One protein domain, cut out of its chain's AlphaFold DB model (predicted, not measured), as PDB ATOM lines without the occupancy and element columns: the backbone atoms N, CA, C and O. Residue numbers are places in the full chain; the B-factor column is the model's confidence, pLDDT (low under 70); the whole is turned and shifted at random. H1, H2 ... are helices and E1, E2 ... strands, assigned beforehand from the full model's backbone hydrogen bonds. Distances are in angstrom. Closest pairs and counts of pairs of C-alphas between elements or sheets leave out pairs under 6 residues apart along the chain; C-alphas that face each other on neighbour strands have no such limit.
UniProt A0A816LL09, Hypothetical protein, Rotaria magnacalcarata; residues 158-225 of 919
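Overview. This is residues 158 to 225 of the 919 residues of the protein "Hypothetical protein" of Rotaria magnacalcarata (UniProt A0A816LL09). A small four-stranded sheet, strongly twisted and curled like part of a barrel, has the short helix H1 over E3 and, only just, E2. A second short helix, H2, lies beyond one end of the sheet, and the turn around Gly 180 between E1 and E2 makes the opposite end of the long axis. The printed part has 68 residues, running E1, E2, E3, E4, H1, H2; the sheet's order is E1, E2, E3, E4, antiparallel throughout, and the class is mixed. The whole is elongated, 40 by 21 by 21 A, and only just compact, close to loose, with a radius of gyration of the C-alphas of 13.0 A.

Along the chain. E1, residues 172 to 177, is 16.4 A long and begins at C-alpha 172 (244.366, 219.804, 185.627). E2, residues 184 to 189, is 16.8 A; E3, 194 to 200, is 19.3 A; E4, 203 to 205, is 6.6 A. H1, residues 207 to 213, is 10.2 A, and H2, 219 to 225, is 9.9 A, ending at C-alpha 225 (247.348, 210.696, 198.145).

Arrangement. The strands form a meander, each the antiparallel neighbour of the one before, in three hairpins. N 175 and O 186 of E1 and E2 are 2.9 A apart, within hydrogen-bond range. Pairing of E3 is staggered: residues 194 to 197 pair with E2, with N 195 to O 187 at 2.8 A, and 198 to 200 with E4, with N 205 to O 198 at 2.8 A. H1 is on the sheet, height 8.9 A, along the strands at 12 degrees to E3 on the local plane; the closest C-alphas of H1 and E3, Phe 209 and Val 195, are 6.1 A apart. H2 is only just not on the sheet, with 4 pairs of C-alphas within 10 A. H1 and H2 are close but not clearly touching, with C-alphas 213 and 221 closest at 6.3 A. In both helices every O i to N i+4 pair is within hydrogen-bond range.

Size, cuts and confidence. The C-alphas farthest apart, Ala 162 and Gly 180, are 40.8 A apart. The printed part has no cut, no link is long, and residues 162 to 164 are under 70 in pLDDT.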
ATOM      1  N   ALA A 158     247.922 200.764 191.497       79.19
ATOM      2  CA  ALA A 158     249.350 201.037 191.291       79.19
ATOM      3  C   ALA A 158     249.759 202.481 191.652       79.19
ATOM      4  O   ALA A 158     250.945 202.780 191.803       79.19
ATOM      5  N   MET A 159     248.789 203.391 191.758       76.19
ATOM      6  CA  MET A 159     248.987 204.762 192.214       76.19
ATOM      7  C   MET A 159     248.597 204.974 193.677       76.19
ATOM      8  O   MET A 159     248.850 206.070 194.162       76.19
ATOM      9  N   ASN A 160     248.091 203.969 194.398       80.50
ATOM     10  CA  ASN A 160     247.590 204.094 195.772       80.50
ATOM     11  C   ASN A 160     246.554 205.231 195.907       80.50
ATOM     12  O   ASN A 160     246.731 206.146 196.702       80.50
ATOM     13  N   MET A 161     245.535 205.229 195.040       76.50
ATOM     14  CA  MET A 161     244.438 206.206 195.056       76.50
ATOM     15  C   MET A 161     243.098 205.482 195.190       76.50
ATOM     16  O   MET A 161     242.725 204.709 194.304       76.50
ATOM     17  N   ALA A 162     242.347 205.768 196.253       62.31
ATOM     18  CA  ALA A 162     241.001 205.235 196.449       62.31
ATOM     19  C   ALA A 162     240.005 205.883 195.462       62.31
ATOM     20  O   ALA A 162     239.485 206.966 195.705       62.31
ATOM     21  N   ASN A 163     239.770 205.233 194.314       57.09
ATOM     22  CA  ASN A 163     238.727 205.540 193.312       57.09
ATOM     23  C   ASN A 163     238.589 207.000 192.813       57.09
ATOM     24  O   ASN A 163     237.607 207.343 192.148       57.09
ATOM     25  N   SER A 164     239.576 207.866 193.044       67.69
ATOM     26  CA  SER A 164     239.504 209.271 192.646       67.69
ATOM     27  C   SER A 164     239.666 209.453 191.129       67.69
ATOM     28  O   SER A 164     240.755 209.248 190.582       67.69
ATOM     29  N   LYS A 165     238.616 209.929 190.451       84.31
ATOM     30  CA  LYS A 165     238.736 210.547 189.116       84.31
ATOM     31  C   LYS A 165     239.599 211.815 189.208       84.31
ATOM     32  O   LYS A 165     239.684 212.415 190.285       84.31
ATOM     33  N   LEU A 166     240.222 212.244 188.106       89.25
ATOM     34  CA  LEU A 166     240.751 213.612 188.037       89.25
ATOM     35  C   LEU A 166     239.659 214.547 187.526       89.25
ATOM     36  O   LEU A 166     238.988 214.250 186.539       89.25
ATOM     37  N   ILE A 167     239.499 215.665 188.218       89.88
ATOM     38  CA  ILE A 167     238.495 216.685 187.959       89.88
ATOM     39  C   ILE A 167     239.192 217.837 187.241       89.88
ATOM     40  O   ILE A 167     240.182 218.399 187.720       89.88
ATOM     41  N   GLU A 168     238.685 218.172 186.062       92.62
ATOM     42  CA  GLU A 168     239.167 219.318 185.309       92.62
ATOM     43  C   GLU A 168     238.864 220.630 186.048       92.62
ATOM     44  O   GLU A 168     237.864 220.756 186.749       92.62
ATOM     45  N   ASN A 169     239.765 221.600 185.911       91.69
ATOM     46  CA  ASN A 169     239.878 222.839 186.683       91.69
ATOM     47  C   ASN A 169     240.278 222.672 188.163       91.69
ATOM     48  O   ASN A 169     240.647 223.666 188.783       91.69
ATOM     49  N   GLN A 170     240.316 221.448 188.707       91.12
ATOM     50  CA  GLN A 170     240.824 221.161 190.059       91.12
ATOM     51  C   GLN A 170     242.213 220.496 190.034       91.12
ATOM     52  O   GLN A 170     243.162 220.969 190.661       91.12
ATOM     53  N   ASP A 171     242.360 219.403 189.283       93.75
ATOM     54  CA  ASP A 171     243.606 218.629 189.195       93.75
ATOM     55  C   ASP A 171     244.441 218.971 187.954       93.75
ATOM     56  O   ASP A 171     245.670 218.817 187.933       93.75
ATOM     57  N   PHE A 172     243.765 219.404 186.891       96.19
ATOM     58  CA  PHE A 172     244.366 219.804 185.627       96.19
ATOM     59  C   PHE A 172     243.448 220.751 184.847       96.19
ATOM     60  O   PHE A 172     242.254 220.806 185.107       96.19
ATOM     61  N   GLN A 173     243.994 221.455 183.861       96.56
ATOM     62  CA  GLN A 173     243.260 222.232 182.861       96.56
ATOM     63  C   GLN A 173     243.689 221.767 181.467       96.56
ATOM     64  O   GLN A 173     244.893 221.750 181.176       96.56
ATOM     65  N   LEU A 174     242.744 221.383 180.605       96.62
ATOM     66  CA  LEU A 174     243.003 221.131 179.190       96.62
ATOM     67  C   LEU A 174     242.884 222.439 178.396       96.62
ATOM     68  O   LEU A 174     241.924 223.188 178.530       96.62
ATOM     69  N   ALA A 175     243.858 222.704 177.531       95.56
ATOM     70  CA  ALA A 175     243.788 223.773 176.544       95.56
ATOM     71  C   ALA A 175     244.018 223.181 175.153       95.56
ATOM     72  O   ALA A 175     245.101 222.652 174.877       95.56
ATOM     73  N   ILE A 176     243.003 223.276 174.293       94.56
ATOM     74  CA  ILE A 176     243.066 222.944 172.867       94.56
ATOM     75  C   ILE A 176     243.084 224.265 172.091       94.56
ATOM     76  O   ILE A 176     242.277 225.149 172.362       94.56
ATOM     77  N   VAL A 177     244.020 224.414 171.154       92.31
ATOM     78  CA  VAL A 177     244.173 225.615 170.325       92.31
ATOM     79  C   VAL A 177     244.096 225.215 168.855       92.31
ATOM     80  O   VAL A 177     244.981 224.533 168.327       92.31
ATOM     81  N   SER A 178     243.033 225.648 168.181       85.31
ATOM     82  CA  SER A 178     242.762 225.339 166.772       85.31
ATOM     83  C   SER A 178     243.525 226.256 165.807       85.31
ATOM     84  O   SER A 178     242.948 227.057 165.074       85.31
ATOM     85  N   ASN A 179     244.852 226.101 165.761       74.31
ATOM     86  CA  ASN A 179     245.734 226.806 164.823       74.31
ATOM     87  C   ASN A 179     245.719 226.165 163.416       74.31
ATOM     88  O   ASN A 179     246.711 225.616 162.934       74.31
ATOM     89  N   GLY A 180     244.572 226.232 162.734       74.75
ATOM     90  CA  GLY A 180     244.421 225.772 161.350       74.75
ATOM     91  C   GLY A 180     244.476 224.246 161.191       74.75
ATOM     92  O   GLY A 180     243.789 223.514 161.897       74.75
ATOM     93  N   SER A 181     245.263 223.753 160.225       71.12
ATOM     94  CA  SER A 181     245.209 222.350 159.748       71.12
ATOM     95  C   SER A 181     245.542 221.258 160.783       71.12
ATOM     96  O   SER A 181     245.301 220.073 160.534       71.12
ATOM     97  N   SER A 182     246.057 221.626 161.958       82.31
ATOM     98  CA  SER A 182     246.286 220.709 163.074       82.31
ATOM     99  C   SER A 182     245.998 221.396 164.415       82.31
ATOM    100  O   SER A 182     246.774 222.275 164.790       82.31
ATOM    101  N   PRO A 183     244.954 220.996 165.168       89.06
ATOM    102  CA  PRO A 183     244.774 221.477 166.532       89.06
ATOM    103  C   PRO A 183     245.939 221.015 167.413       89.06
ATOM    104  O   PRO A 183     246.371 219.858 167.341       89.06
ATOM    105  N   GLU A 184     246.417 221.914 168.264       93.44
ATOM    106  CA  GLU A 184     247.355 221.603 169.337       93.44
ATOM    107  C   GLU A 184     246.596 221.414 170.649       93.44
ATOM    108  O   GLU A 184     245.594 222.082 170.885       93.44
ATOM    109  N   ALA A 185     247.067 220.521 171.519       95.19
ATOM    110  CA  ALA A 185     246.481 220.323 172.840       95.19
ATOM    111  C   ALA A 185     247.570 220.252 173.910       95.19
ATOM    112  O   ALA A 185     248.644 219.680 173.699       95.19
ATOM    113  N   SER A 186     247.279 220.807 175.082       95.88
ATOM    114  CA  SER A 186     248.170 220.805 176.238       95.88
ATOM    115  C   SER A 186     247.373 220.634 177.523       95.88
ATOM    116  O   SER A 186     246.290 221.199 177.645       95.88
ATOM    117  N   ILE A 187     247.908 219.876 178.478       97.38
ATOM    118  CA  ILE A 187     247.325 219.743 179.816       97.38
ATOM    119  C   ILE A 187     248.241 220.447 180.809       97.38
ATOM    120  O   ILE A 187     249.419 220.104 180.916       97.38
ATOM    121  N   CYS A 188     247.709 221.414 181.548       96.06
ATOM    122  CA  CYS A 188     248.372 221.997 182.706       96.06
ATOM    123  C   CYS A 188     247.929 221.244 183.960       96.06
ATOM    124  O   CYS A 188     246.750 221.257 184.285       96.06
ATOM    125  N   CYS A 189     248.833 220.559 184.661       96.31
ATOM    126  CA  CYS A 189     248.512 219.989 185.971       96.31
ATOM    127  C   CYS A 189     248.438 221.106 187.025       96.31
ATOM    128  O   CYS A 189     249.231 222.044 186.965       96.31
ATOM    129  N   SER A 190     247.585 220.980 188.049       94.06
ATOM    130  CA  SER A 190     247.476 221.964 189.142       94.06
ATOM    131  C   SER A 190     248.738 222.107 190.013       94.06
ATOM    132  O   SER A 190     248.815 223.000 190.849       94.06
ATOM    133  N   CYS A 191     249.784 221.303 189.776       93.38
ATOM    134  CA  CYS A 191     251.139 221.581 190.271       93.38
ATOM    135  C   CYS A 191     251.953 222.576 189.410       93.38
ATOM    136  O   CYS A 191     253.152 222.726 189.634       93.38
ATOM    137  N   GLY A 192     251.336 223.221 188.415       91.12
ATOM    138  CA  GLY A 192     251.953 224.216 187.527       91.12
ATOM    139  C   GLY A 192     252.680 223.642 186.303       91.12
ATOM    140  O   GLY A 192     253.167 224.397 185.464       91.12
ATOM    141  N   VAL A 193     252.765 222.315 186.161       94.12
ATOM    142  CA  VAL A 193     253.462 221.683 185.029       94.12
ATOM    143  C   VAL A 193     252.545 221.578 183.810       94.12
ATOM    144  O   VAL A 193     251.603 220.782 183.791       94.12
ATOM    145  N   LYS A 194     252.871 222.335 182.757       96.62
ATOM    146  CA  LYS A 194     252.233 222.248 181.435       96.62
ATOM    147  C   LYS A 194     252.883 221.166 180.568       96.62
ATOM    148  O   LYS A 194     254.095 221.165 180.363       96.62
ATOM    149  N   VAL A 195     252.070 220.260 180.027       96.25
ATOM    150  CA  VAL A 195     252.491 219.134 179.184       96.25
ATOM    151  C   VAL A 195     251.815 219.221 177.816       96.25
ATOM    152  O   VAL A 195     250.595 219.107 177.715       96.25
ATOM    153  N   GLN A 196     252.605 219.371 176.750       95.69
ATOM    154  CA  GLN A 196     252.097 219.325 175.375       95.69
ATOM    155  C   GLN A 196     251.739 217.883 174.979       95.69
ATOM    156  O   GLN A 196     252.537 216.956 175.171       95.69
ATOM    157  N   LEU A 197     250.554 217.687 174.399       94.94
ATOM    158  CA  LEU A 197     250.091 216.389 173.915       94.94
ATOM    159  C   LEU A 197     250.534 216.168 172.466       94.94
ATOM    160  O   LEU A 197     250.348 217.018 171.599       94.94
ATOM    161  N   THR A 198     251.105 215.001 172.178       91.19
ATOM    162  CA  THR A 198     251.580 214.664 170.827       91.19
ATOM    163  C   THR A 198     250.482 213.945 170.048       91.19
ATOM    164  O   THR A 198     249.959 212.935 170.522       91.19
ATOM    165  N   ARG A 199     250.121 214.421 168.851       87.81
ATOM    166  CA  ARG A 199     249.080 213.786 168.025       87.81
ATOM    167  C   ARG A 199     249.636 212.560 167.289       87.81
ATOM    168  O   ARG A 199     250.648 212.650 166.602       87.81
ATOM    169  N   VAL A 200     248.965 211.415 167.410       81.06
ATOM    170  CA  VAL A 200     249.309 210.146 166.749       81.06
ATOM    171  C   VAL A 200     248.050 209.599 166.082       81.06
ATOM    172  O   VAL A 200     247.072 209.309 166.764       81.06
ATOM    173  N   ARG A 201     248.068 209.459 164.746       74.44
ATOM    174  CA  ARG A 201     246.930 208.960 163.942       74.44
ATOM    175  C   ARG A 201     245.596 209.613 164.360       74.44
ATOM    176  O   ARG A 201     244.661 208.943 164.784       74.44
ATOM    177  N   TYR A 202     245.554 210.943 164.273       80.12
ATOM    178  CA  TYR A 202     244.416 211.823 164.596       80.12
ATOM    179  C   TYR A 202     244.011 211.951 166.078       80.12
ATOM    180  O   TYR A 202     243.393 212.962 166.415       80.12
ATOM    181  N   LYS A 203     244.421 211.042 166.976       85.25
ATOM    182  CA  LYS A 203     244.190 211.140 168.435       85.25
ATOM    183  C   LYS A 203     245.362 211.810 169.165       85.25
ATOM    184  O   LYS A 203     246.502 211.738 168.711       85.25
ATOM    185  N   PHE A 204     245.108 212.442 170.311       92.44
ATOM    186  CA  PHE A 204     246.161 212.985 171.180       92.44
ATOM    187  C   PHE A 204     246.720 211.908 172.121       92.44
ATOM    188  O   PHE A 204     245.968 211.147 172.723       92.44
ATOM    189  N   SER A 205     248.047 211.833 172.255       92.06
ATOM    190  CA  SER A 205     248.723 210.898 173.159       92.06
ATOM    191  C   SER A 205     248.960 211.522 174.532       92.06
ATOM    192  O   SER A 205     249.688 212.505 174.667       92.06
ATOM    193  N   LEU A 206     248.417 210.874 175.562       94.00
ATOM    194  CA  LEU A 206     248.572 211.246 176.972       94.00
ATOM    195  C   LEU A 206     249.858 210.709 177.627       94.00
ATOM    196  O   LEU A 206     250.112 210.964 178.801       94.00
ATOM    197  N   SER A 207     250.712 209.997 176.882       90.81
ATOM    198  CA  SER A 207     251.893 209.303 177.427       90.81
ATOM    199  C   SER A 207     252.881 210.205 178.186       90.81
ATOM    200  O   SER A 207     253.513 209.751 179.142       90.81
ATOM    201  N   ASN A 208     252.998 211.481 177.808       89.50
ATOM    202  CA  ASN A 208     253.831 212.454 178.521       89.50
ATOM    203  C   ASN A 208     253.174 212.928 179.826       89.50
ATOM    204  O   ASN A 208     253.863 213.083 180.833       89.50
ATOM    205  N   PHE A 209     251.846 213.089 179.840       94.81
ATOM    206  CA  PHE A 209     251.105 213.473 181.039       94.81
ATOM    207  C   PHE A 209     251.076 212.327 182.063       94.81
ATOM    208  O   PHE A 209     251.365 212.543 183.236       94.81
ATOM    209  N   TYR A 210     250.888 211.083 181.608       94.50
ATOM    210  CA  TYR A 210     250.993 209.883 182.448       94.50
ATOM    211  C   TYR A 210     252.371 209.725 183.110       94.50
ATOM    212  O   TYR A 210     252.456 209.348 184.278       94.50
ATOM    213  N   LYS A 211     253.463 210.054 182.401       92.19
ATOM    214  CA  LYS A 211     254.815 210.099 182.991       92.19
ATOM    215  C   LYS A 211     254.945 211.186 184.056       92.19
ATOM    216  O   LYS A 211     255.602 210.953 185.065       92.19
ATOM    217  N   HIS A 212     254.333 212.349 183.837       94.44
ATOM    218  CA  HIS A 212     254.333 213.433 184.813       94.44
ATOM    219  C   HIS A 212     253.607 213.022 186.106       94.44
ATOM    220  O   HIS A 212     254.220 213.083 187.171       94.44
ATOM    221  N   ILE A 213     252.369 212.520 186.029       92.31
ATOM    222  CA  ILE A 213     251.592 212.133 187.224       92.31
ATOM    223  C   ILE A 213     252.143 210.888 187.944       92.31
ATOM    224  O   ILE A 213     252.021 210.793 189.160       92.31
ATOM    225  N   LYS A 214     252.840 209.974 187.246       88.88
ATOM    226  CA  LYS A 214     253.606 208.882 187.890       88.88
ATOM    227  C   LYS A 214     254.939 209.326 188.505       88.88
ATOM    228  O   LYS A 214     255.575 208.536 189.202       88.88
ATOM    229  N   SER A 215     255.403 210.552 188.260       89.00
ATOM    230  CA  SER A 215     256.661 211.034 188.839       89.00
ATOM    231  C   SER A 215     256.498 211.404 190.317       89.00
ATOM    232  O   SER A 215     255.498 211.997 190.717       89.00
ATOM    233  N   LYS A 216     257.547 211.178 191.123       84.12
ATOM    234  CA  LYS A 216     257.629 211.658 192.520       84.12
ATOM    235  C   LYS A 216     257.629 213.198 192.651       84.12
ATOM    236  O   LYS A 216     257.715 213.708 193.769       84.12
ATOM    237  N   ASN A 217     257.521 213.933 191.541       86.69
ATOM    238  CA  ASN A 217     257.580 215.393 191.481       86.69
ATOM    239  C   ASN A 217     256.208 216.038 191.209       86.69
ATOM    240  O   ASN A 217     256.089 217.254 191.316       86.69
ATOM    241  N   CYS A 218     255.163 215.264 190.889       90.88
ATOM    242  CA  CYS A 218     253.815 215.811 190.728       90.88
ATOM    243  C   CYS A 218     253.198 216.136 192.101       90.88
ATOM    244  O   CYS A 218     252.767 215.241 192.830       90.88
ATOM    245  N   ILE A 219     253.158 217.423 192.463       88.50
ATOM    246  CA  ILE A 219     252.625 217.878 193.760       88.50
ATOM    247  C   ILE A 219     251.115 217.612 193.869       88.50
ATOM    248  O   ILE A 219     250.651 217.253 194.945       88.50
ATOM    249  N   MET A 220     250.363 217.699 192.763       93.06
ATOM    250  CA  MET A 220     248.931 217.367 192.722       93.06
ATOM    251  C   MET A 220     248.693 215.919 193.168       93.06
ATOM    252  O   MET A 220     247.913 215.677 194.082       93.06
ATOM    253  N   MET A 221     249.454 214.968 192.619       88.94
ATOM    254  CA  MET A 221     249.335 213.550 192.977       88.94
ATOM    255  C   MET A 221     249.816 213.247 194.401       88.94
ATOM    256  O   MET A 221     249.321 212.307 195.012       88.94
ATOM    257  N   LYS A 222     250.753 214.032 194.956       85.44
ATOM    258  CA  LYS A 222     251.088 213.950 196.390       85.44
ATOM    259  C   LYS A 222     249.927 214.425 197.254       85.44
ATOM    260  O   LYS A 222     249.523 213.694 198.147       85.44
ATOM    261  N   LYS A 223     249.370 215.604 196.954       83.81
ATOM    262  CA  LYS A 223     248.204 216.146 197.663       83.81
ATOM    263  C   LYS A 223     247.034 215.164 197.617       83.81
ATOM    264  O   LYS A 223     246.490 214.868 198.668       83.81
ATOM    265  N   LYS A 224     246.727 214.582 196.450       81.00
ATOM    266  CA  LYS A 224     245.621 213.621 196.318       81.00
ATOM    267  C   LYS A 224     245.799 212.305 197.076       81.00
ATOM    268  O   LYS A 224     244.794 211.720 197.452       81.00
ATOM    269  N   LYS A 225     247.041 211.854 197.287       77.06
ATOM    270  CA  LYS A 225     247.348 210.696 198.145       77.06
ATOM    271  C   LYS A 225     247.151 211.023 199.618       77.06
ATOM    272  O   LYS A 225     246.473 210.289 200.312       77.06
TER     273      LYS A 225